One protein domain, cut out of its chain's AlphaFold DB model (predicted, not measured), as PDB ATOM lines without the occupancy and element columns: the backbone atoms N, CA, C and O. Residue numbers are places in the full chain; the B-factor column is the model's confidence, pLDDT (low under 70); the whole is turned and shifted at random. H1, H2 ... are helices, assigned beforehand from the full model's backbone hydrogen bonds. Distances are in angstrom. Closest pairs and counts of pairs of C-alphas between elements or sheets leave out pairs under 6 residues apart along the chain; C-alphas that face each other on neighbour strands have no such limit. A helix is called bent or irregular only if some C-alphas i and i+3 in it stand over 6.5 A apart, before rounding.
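What this domain is: This is residues 4 to 69 of the 205 residues of the protein "DUF4130 domain-containing protein" of Moraxella osloensis (UniProt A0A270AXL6). H1 and H2 make a helical hairpin, lying side by side and running opposite ways, and H3 packs at a steep angle across the end of the hairpin where the two are linked. H1 is sharply kinked near residue 11, and a long stretch with no named element, residues 42 to 53, leads from the last residue of H2 back to the first residue of H3. The printed part has 66 residues with three named helices, in the order H1, H2, H3 along the chain, and no named strand; the class is all helix. The whole is compact, with a radius of gyration of the C-alphas of 10.8 A, and the C-alphas span 31 by 22 by 18 A along their three main axes.

Where its parts are: H1 takes residues 4 to 21, from Lys 4 to Phe 21, and is the longest helix by residues, with 18. Its first C-alpha is at (218.192, 241.461, 127.769), and its first and last C-alphas are 18.9 A apart. H1 is irregular: C-alphas 8 and 11 are 9.4 A apart, where about 5 A would be found in a regular helix, and its line is a rough one. It has a kink of 103 degrees near residue 11, where C-alpha 11 is at (221.570, 247.026, 138.026). H2 takes residues 28 to 41, from Val 28 to Ser 41, and measures 19.8 A from first to last C-alpha; C-alpha 28 is at (211.368, 231.769, 146.037). H3 takes residues 54 to 69, from Ala 54 to Glu 69, and measures 23.2 A from first to last C-alpha. C-alpha 69, where H3 and the printed part end, is at (221.143, 238.083, 157.994).

How they stand to each other: H1 and H2 form a helical hairpin. They touch, with 9 pairs of C-alphas within 8 A, and their closest C-alphas are those of Leu 17 and Leu 32, 6.8 A apart. Their lines stand at a shallow tilt of 19 degrees, and they run opposite ways, with centres 11.0 A apart. H3 touches H1, where H1 takes part with residues 16 to 20 alone; the closest C-alphas are those of Gly 20 and Ile 63, 5.2 A apart. H1 and H3 stand at a steep tilt of 57 degrees and run the same way. H3 also touches H2, with residues 55 to 59 of H3 alone; the closest C-alphas are those of His 31 and Asp 55, 4.7 A apart. H2 and H3 stand at a steep tilt of 55 degrees and run opposite ways. Of these three pairs of helices 1 is at a shallow tilt, and the packing is mostly crossed, but only just. In H2 and H3 every O i to N i+4 pair is within hydrogen-bond range; in H1 12 of 14 are.

The domain as a whole: The two C-alphas farthest apart are those of Ser 41 and Glu 69, at 32.1 A, and the first and last printed C-alphas, of Lys 4 and Glu 69, are 30.6 A apart. The printed part runs from residue 4 to 69 and has no cut; the full chain has 205 residues. The link from H1 to H2 is short, with 6 residues between them. The link from H2 to H3 is long, with 12 residues between them, and its C-alphas lie 6 to 16 A from the mean of all C-alphas. The mean pLDDT of the printed part is 93.0, and no printed residue is under 70; by helix the mean is 90 in H1, 95 in H2 and 96 in H3.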
ATOM      1  N   LYS A   4     219.610 241.115 127.745       77.50
ATOM      2  CA  LYS A   4     218.192 241.461 127.769       77.50
ATOM      3  C   LYS A   4     217.635 241.574 129.189       77.50
ATOM      4  O   LYS A   4     216.902 242.512 129.467       77.50
ATOM      5  N   LEU A   5     217.980 240.662 130.103       79.31
ATOM      6  CA  LEU A   5     217.497 240.748 131.490       79.31
ATOM      7  C   LEU A   5     218.135 241.924 132.223       79.31
ATOM      8  O   LEU A   5     217.428 242.678 132.884       79.31
ATOM      9  N   ALA A   6     219.444 242.114 132.053       81.81
ATOM     10  CA  ALA A   6     220.152 243.240 132.652       81.81
ATOM     11  C   ALA A   6     219.641 244.591 132.125       81.81
ATOM     12  O   ALA A   6     219.514 245.533 132.903       81.81
ATOM     13  N   HIS A   7     219.297 244.675 130.835       84.12
ATOM     14  CA  HIS A   7     218.701 245.868 130.237       84.12
ATOM     15  C   HIS A   7     217.311 246.170 130.804       84.12
ATOM     16  O   HIS A   7     217.001 247.325 131.069       84.12
ATOM     17  N   VAL A   8     216.463 245.154 130.988       86.06
ATOM     18  CA  VAL A   8     215.082 245.369 131.444       86.06
ATOM     19  C   VAL A   8     215.017 245.622 132.957       86.06
ATOM     20  O   VAL A   8     214.289 246.500 133.396       86.06
ATOM     21  N   PHE A   9     215.787 244.894 133.770       86.19
ATOM     22  CA  PHE A   9     215.776 245.052 135.232       86.19
ATOM     23  C   PHE A   9     216.696 246.165 135.752       86.19
ATOM     24  O   PHE A   9     216.574 246.594 136.903       86.19
ATOM     25  N   GLY A  10     217.684 246.576 134.958       88.81
ATOM     26  CA  GLY A  10     218.772 247.428 135.419       88.81
ATOM     27  C   GLY A  10     219.620 246.785 136.527       88.81
ATOM     28  O   GLY A  10     219.387 245.670 137.000       88.81
ATOM     29  N   LYS A  11     220.637 247.519 136.993       89.00
ATOM     30  CA  LYS A  11     221.570 247.026 138.026       89.00
ATOM     31  C   LYS A  11     220.868 246.711 139.351       89.00
ATOM     32  O   LYS A  11     221.142 245.684 139.971       89.00
ATOM     33  N   ASN A  12     219.951 247.581 139.778       89.62
ATOM     34  CA  ASN A  12     219.225 247.405 141.034       89.62
ATOM     35  C   ASN A  12     218.276 246.205 140.983       89.62
ATOM     36  O   ASN A  12     218.264 245.423 141.933       89.62
ATOM     37  N   GLY A  13     217.535 246.019 139.887       91.94
ATOM     38  CA  GLY A  13     216.640 244.875 139.736       91.94
ATOM     39  C   GLY A  13     217.399 243.551 139.678       91.94
ATOM     40  O   GLY A  13     217.022 242.600 140.359       91.94
ATOM     41  N   MET A  14     218.540 243.508 138.980       93.19
ATOM     42  CA  MET A  14     219.417 242.330 138.981       93.19
ATOM     43  C   MET A  14     219.944 242.003 140.385       93.19
ATOM     44  O   MET A  14     219.968 240.839 140.782       93.19
ATOM     45  N   ARG A  15     220.304 243.022 141.178       93.06
ATOM     46  CA  ARG A  15     220.692 242.832 142.584       93.06
ATOM     47  C   ARG A  15     219.544 242.256 143.415       93.06
ATOM     48  O   ARG A  15     219.786 241.373 144.230       93.06
ATOM     49  N   GLN A  16     218.317 242.735 143.220       94.62
ATOM     50  CA  GLN A  16     217.142 242.216 143.928       94.62
ATOM     51  C   GLN A  16     216.852 240.755 143.561       94.62
ATOM     52  O   GLN A  16     216.634 239.949 144.463       94.62
ATOM     53  N   LEU A  17     216.950 240.384 142.278       95.50
ATOM     54  CA  LEU A  17     216.841 238.986 141.841       95.50
ATOM     55  C   LEU A  17     217.882 238.100 142.529       95.50
ATOM     56  O   LEU A  17     217.526 237.063 143.089       95.50
ATOM     57  N   LEU A  18     219.146 238.534 142.542       95.31
ATOM     58  CA  LEU A  18     220.222 237.813 143.220       95.31
ATOM     59  C   LEU A  18     219.924 237.653 144.716       95.31
ATOM     60  O   LEU A  18     219.987 236.550 145.240       95.31
ATOM     61  N   TRP A  19     219.553 238.727 145.412       96.56
ATOM     62  CA  TRP A  19     219.262 238.665 146.848       96.56
ATOM     63  C   TRP A  19     218.054 237.780 147.160       96.56
ATOM     64  O   TRP A  19     218.056 237.086 148.174       96.56
ATOM     65  N   GLY A  20     217.040 237.774 146.294       96.88
ATOM     66  CA  GLY A  20     215.925 236.839 146.385       96.88
ATOM     67  C   GLY A  20     216.398 235.394 146.234       96.88
ATOM     68  O   GLY A  20     216.065 234.554 147.067       96.88
ATOM     69  N   PHE A  21     217.230 235.110 145.231       97.12
ATOM     70  CA  PHE A  21     217.788 233.776 144.993       97.12
ATOM     71  C   PHE A  21     218.592 233.258 146.195       97.12
ATOM     72  O   PHE A  21     218.396 232.125 146.629       97.12
ATOM     73  N   LEU A  22     219.406 234.124 146.806       96.88
ATOM     74  CA  LEU A  22     220.211 233.817 147.994       96.88
ATOM     75  C   LEU A  22     219.385 233.509 149.258       96.88
ATOM     76  O   LEU A  22     219.941 233.075 150.269       96.88
ATOM     77  N   SER A  23     218.064 233.712 149.227       96.81
ATOM     78  CA  SER A  23     217.192 233.266 150.316       96.81
ATOM     79  C   SER A  23     217.018 231.748 150.375       96.81
ATOM     80  O   SER A  23     216.622 231.245 151.421       96.81
ATOM     81  N   GLU A  24     217.259 231.025 149.274       94.19
ATOM     82  CA  GLU A  24     217.119 229.559 149.184       94.19
ATOM     83  C   GLU A  24     215.783 229.016 149.734       94.19
ATOM     84  O   GLU A  24     215.666 227.857 150.132       94.19
ATOM     85  N   SER A  25     214.744 229.856 149.773       94.38
ATOM     86  CA  SER A  25     213.422 229.426 150.208       94.38
ATOM     87  C   SER A  25     212.794 228.560 149.111       94.38
ATOM     88  O   SER A  25     212.814 228.974 147.953       94.38
ATOM     89  N   PRO A  26     212.168 227.410 149.426       92.94
ATOM     90  CA  PRO A  26     211.608 226.519 148.405       92.94
ATOM     91  C   PRO A  26     210.630 227.203 147.439       92.94
ATOM     92  O   PRO A  26     210.543 226.834 146.270       92.94
ATOM     93  N   THR A  27     209.907 228.226 147.905       94.12
ATOM     94  CA  THR A  27     208.936 228.969 147.091       94.12
ATOM     95  C   THR A  27     209.550 230.133 146.314       94.12
ATOM     96  O   THR A  27     208.906 230.660 145.404       94.12
ATOM     97  N   VAL A  28     210.785 230.554 146.626       95.69
ATOM     98  CA  VAL A  28     211.368 231.769 146.037       95.69
ATOM     99  C   VAL A  28     211.577 231.639 144.540       95.69
ATOM    100  O   VAL A  28     211.405 232.619 143.826       95.69
ATOM    101  N   TYR A  29     211.891 230.442 144.046       95.25
ATOM    102  CA  TYR A  29     212.158 230.221 142.626       95.25
ATOM    103  C   TYR A  29     210.924 230.502 141.765       95.25
ATOM    104  O   TYR A  29     211.020 231.205 140.760       95.25
ATOM    105  N   SER A  30     209.750 230.039 142.206       96.50
ATOM    106  CA  SER A  30     208.477 230.308 141.532       96.50
ATOM    107  C   SER A  30     208.135 231.797 141.550       96.50
ATOM    108  O   SER A  30     207.762 232.353 140.518       96.50
ATOM    109  N   HIS A  31     208.326 232.465 142.691       97.31
ATOM    110  CA  HIS A  31     208.068 233.900 142.795       97.31
ATOM    111  C   HIS A  31     209.055 234.730 141.962       97.31
ATOM    112  O   HIS A  31     208.640 235.647 141.263       97.31
ATOM    113  N   LEU A  32     210.347 234.392 141.957       96.88
ATOM    114  CA  LEU A  32     211.347 235.043 141.105       96.88
ATOM    115  C   LEU A  32     211.002 234.888 139.627       96.88
ATOM    116  O   LEU A  32     211.078 235.859 138.878       96.88
ATOM    117  N   PHE A  33     210.574 233.696 139.210       95.94
ATOM    118  CA  PHE A  33     210.105 233.476 137.847       95.94
ATOM    119  C   PHE A  33     208.878 234.341 137.520       95.94
ATOM    120  O   PHE A  33     208.825 234.952 136.450       95.94
ATOM    121  N   GLY A  34     207.931 234.462 138.454       95.81
ATOM    122  CA  GLY A  34     206.789 235.374 138.353       95.81
ATOM    123  C   GLY A  34     207.206 236.838 138.185       95.81
ATOM    124  O   GLY A  34     206.748 237.502 137.256       95.81
ATOM    125  N   VAL A  35     208.155 237.317 138.997       96.00
ATOM    126  CA  VAL A  35     208.719 238.675 138.893       96.00
ATOM    127  C   VAL A  35     209.403 238.895 137.542       96.00
ATOM    128  O   VAL A  35     209.181 239.921 136.903       96.00
ATOM    129  N   VAL A  36     210.189 237.926 137.059       95.06
ATOM    130  CA  VAL A  36     210.830 237.993 135.734       95.06
ATOM    131  C   VAL A  36     209.794 238.097 134.623       95.06
ATOM    132  O   VAL A  36     209.912 238.970 133.763       95.06
ATOM    133  N   ARG A  37     208.745 237.270 134.647       94.94
ATOM    134  CA  ARG A  37     207.648 237.367 133.672       94.94
ATOM    135  C   ARG A  37     206.946 238.718 133.741       94.94
ATOM    136  O   ARG A  37     206.673 239.306 132.701       94.94
ATOM    137  N   PHE A  38     206.676 239.211 134.946       94.62
ATOM    138  CA  PHE A  38     205.995 240.483 135.145       94.62
ATOM    139  C   PHE A  38     206.813 241.664 134.605       94.62
ATOM    140  O   PHE A  38     206.265 242.503 133.891       94.62
ATOM    141  N   GLN A  39     208.126 241.679 134.849       93.19
ATOM    142  CA  GLN A  39     209.044 242.692 134.325       93.19
ATOM    143  C   GLN A  39     209.177 242.629 132.799       93.19
ATOM    144  O   GLN A  39     209.192 243.667 132.141       93.19
ATOM    145  N   LEU A  40     209.250 241.432 132.213       91.75
ATOM    146  CA  LEU A  40     209.342 241.276 130.757       91.75
ATOM    147  C   LEU A  40     208.066 241.733 130.036       91.75
ATOM    148  O   LEU A  40     208.160 242.277 128.938       91.75
ATOM    149  N   SER A  41     206.896 241.550 130.651       92.50
ATOM    150  CA  SER A  41     205.625 242.080 130.140       92.50
ATOM    151  C   SER A  41     205.499 243.600 130.300       92.50
ATOM    152  O   SER A  41     204.682 244.213 129.622       92.50
ATOM    153  N   ASN A  42     206.296 244.212 131.183       91.06
ATOM    154  CA  ASN A  42     206.245 245.637 131.513       91.06
ATOM    155  C   ASN A  42     207.651 246.264 131.455       91.06
ATOM    156  O   ASN A  42     208.174 246.704 132.478       91.06
ATOM    157  N   PRO A  43     208.291 246.322 130.275       87.19
ATOM    158  CA  PRO A  43     209.717 246.633 130.167       87.19
ATOM    159  C   PRO A  43     210.105 248.055 130.599       87.19
ATOM    160  O   PRO A  43     211.273 248.296 130.876       87.19
ATOM    161  N   ASN A  44     209.143 248.979 130.656       87.00
ATOM    162  CA  ASN A  44     209.373 250.387 131.000       87.00
ATOM    163  C   ASN A  44     209.011 250.727 132.458       87.00
ATOM    164  O   ASN A  44     209.076 251.893 132.837       87.00
ATOM    165  N   LEU A  45     208.581 249.745 133.256       86.44
ATOM    166  CA  LEU A  45     208.203 249.935 134.657       86.44
ATOM    167  C   LEU A  45     209.213 249.239 135.564       86.44
ATOM    168  O   LEU A  45     209.655 248.137 135.249       86.44
ATOM    169  N   ASP A  46     209.527 249.837 136.713       89.00
ATOM    170  CA  ASP A  46     210.219 249.112 137.778       89.00
ATOM    171  C   ASP A  46     209.199 248.264 138.545       89.00
ATOM    172  O   ASP A  46     208.423 248.764 139.364       89.00
ATOM    173  N   VAL A  47     209.168 246.959 138.264       91.50
ATOM    174  CA  VAL A  47     208.183 246.080 138.906       91.50
ATOM    175  C   VAL A  47     208.425 245.896 140.397       91.50
ATOM    176  O   VAL A  47     207.505 245.487 141.104       91.50
ATOM    177  N   TRP A  48     209.626 246.199 140.897       90.94
ATOM    178  CA  TRP A  48     209.957 246.045 142.311       90.94
ATOM    179  C   TRP A  48     209.236 247.048 143.209       90.94
ATOM    180  O   TRP A  48     209.065 246.787 144.400       90.94
ATOM    181  N   GLU A  49     208.772 248.168 142.652       89.69
ATOM    182  CA  GLU A  49     207.950 249.144 143.373       89.69
ATOM    183  C   GLU A  49     206.477 248.718 143.463       89.69
ATOM    184  O   GLU A  49     205.714 249.235 144.283       89.69
ATOM    185  N   ASN A  50     206.064 247.725 142.670       90.81
ATOM    186  CA  ASN A  50     204.693 247.246 142.640       90.81
ATOM    187  C   ASN A  50     204.432 246.166 143.704       90.81
ATOM    188  O   ASN A  50     204.309 244.972 143.424       90.81
ATOM    189  N   TYR A  51     204.288 246.611 144.951       87.75
ATOM    190  CA  TYR A  51     204.013 245.733 146.091       87.75
ATOM    191  C   TYR A  51     202.608 245.111 146.102       87.75
ATOM    192  O   TYR A  51     202.344 244.284 146.973       87.75
ATOM    193  N   THR A  52     201.700 245.472 145.187       91.62
ATOM    194  CA  THR A  52     200.388 244.803 145.091       91.62
ATOM    195  C   THR A  52     200.483 243.472 144.347       91.62
ATOM    196  O   THR A  52     199.643 242.595 144.550       91.62
ATOM    197  N   HIS A  53     201.540 243.267 143.553       94.75
ATOM    198  CA  HIS A  53     201.815 241.991 142.910       94.75
ATOM    199  C   HIS A  53     202.318 240.963 143.936       94.75
ATOM    200  O   HIS A  53     203.330 241.174 144.610       94.75
ATOM    201  N   ALA A  54     201.638 239.816 144.030       95.56
ATOM    202  CA  ALA A  54     201.912 238.798 145.049       95.56
ATOM    203  C   ALA A  54     203.367 238.292 145.016       95.56
ATOM    204  O   ALA A  54     204.021 238.235 146.059       95.56
ATOM    205  N   ASP A  55     203.894 237.998 143.821       96.94
ATOM    206  CA  ASP A  55     205.278 237.527 143.663       96.94
ATOM    207  C   ASP A  55     206.316 238.578 144.080       96.94
ATOM    208  O   ASP A  55     207.262 238.253 144.797       96.94
ATOM    209  N   VAL A  56     206.114 239.849 143.703       96.44
ATOM    210  CA  VAL A  56     207.006 240.952 144.094       96.44
ATOM    211  C   VAL A  56     207.011 241.079 145.613       96.44
ATOM    212  O   VAL A  56     208.071 241.044 146.232       96.44
ATOM    213  N   MET A  57     205.831 241.118 146.241       96.69
ATOM    214  CA  MET A  57     205.717 241.205 147.697       96.69
ATOM    215  C   MET A  57     206.419 240.037 148.407       96.69
ATOM    216  O   MET A  57     207.093 240.250 149.421       96.69
ATOM    217  N   ALA A  58     206.259 238.810 147.904       96.56
ATOM    218  CA  ALA A  58     206.886 237.621 148.472       96.56
ATOM    219  C   ALA A  58     208.418 237.708 148.404       96.56
ATOM    220  O   ALA A  58     209.091 237.556 149.430       96.56
ATOM    221  N   VAL A  59     208.973 238.040 147.235       97.12
ATOM    222  CA  VAL A  59     210.425 238.174 147.056       97.12
ATOM    223  C   VAL A  59     210.976 239.345 147.874       97.12
ATOM    224  O   VAL A  59     211.982 239.182 148.563       97.12
ATOM    225  N   SER A  60     210.305 240.499 147.910       96.25
ATOM    226  CA  SER A  60     210.753 241.653 148.704       96.25
ATOM    227  C   SER A  60     210.839 241.349 150.203       96.25
ATOM    228  O   SER A  60     211.730 241.858 150.888       96.25
ATOM    229  N   LYS A  61     209.939 240.514 150.742       96.19
ATOM    230  CA  LYS A  61     210.025 240.051 152.139       96.19
ATOM    231  C   LYS A  61     211.281 239.209 152.363       96.19
ATOM    232  O   LYS A  61     212.002 239.462 153.329       96.19
ATOM    233  N   LEU A  62     211.574 238.274 151.460       97.00
ATOM    234  CA  LEU A  62     212.769 237.429 151.528       97.00
ATOM    235  C   LEU A  62     214.055 238.255 151.417       97.00
ATOM    236  O   LEU A  62     214.934 238.116 152.263       97.00
ATOM    237  N   ILE A  63     214.126 239.201 150.476       96.94
ATOM    238  CA  ILE A  63     215.263 240.128 150.326       96.94
ATOM    239  C   ILE A  63     215.545 240.869 151.641       96.94
ATOM    240  O   ILE A  63     216.696 240.965 152.070       96.94
ATOM    241  N   LYS A  64     214.504 241.367 152.329       96.31
ATOM    242  CA  LYS A  64     214.665 242.038 153.633       96.31
ATOM    243  C   LYS A  64     215.237 241.100 154.697       96.31
ATOM    244  O   LYS A  64     216.039 241.537 155.521       96.31
ATOM    245  N   MET A  65     214.833 239.832 154.706       95.94
ATOM    246  CA  MET A  65     215.350 238.837 155.650       95.94
ATOM    247  C   MET A  65     216.816 238.490 155.361       95.94
ATOM    248  O   MET A  65     217.622 238.499 156.292       95.94
ATOM    249  N   VAL A  66     217.175 238.292 154.088       97.19
ATOM    250  CA  VAL A  66     218.562 238.084 153.632       97.19
ATOM    251  C   VAL A  66     219.444 239.270 154.025       97.19
ATOM    252  O   VAL A  66     220.520 239.084 154.588       97.19
ATOM    253  N   GLY A  67     218.965 240.503 153.830       96.00
ATOM    254  CA  GLY A  67     219.689 241.712 154.230       96.00
ATOM    255  C   GLY A  67     219.960 241.788 155.735       96.00
ATOM    256  O   GLY A  67     221.074 242.110 156.148       96.00
ATOM    257  N   ARG A  68     218.977 241.442 156.577       94.44
ATOM    258  CA  ARG A  68     219.175 241.368 158.038       94.44
ATOM    259  C   ARG A  68     220.209 240.310 158.412       94.44
ATOM    260  O   ARG A  68     221.031 240.559 159.287       94.44
ATOM    261  N   GLU A  69     220.175 239.154 157.756       94.75
ATOM    262  CA  GLU A  69     221.143 238.083 157.994       94.75
ATOM    263  C   GLU A  69     222.561 238.494 157.599       94.75
ATOM    264  O   GLU A  69     223.489 238.306 158.383       94.75
TER     265      GLU A  69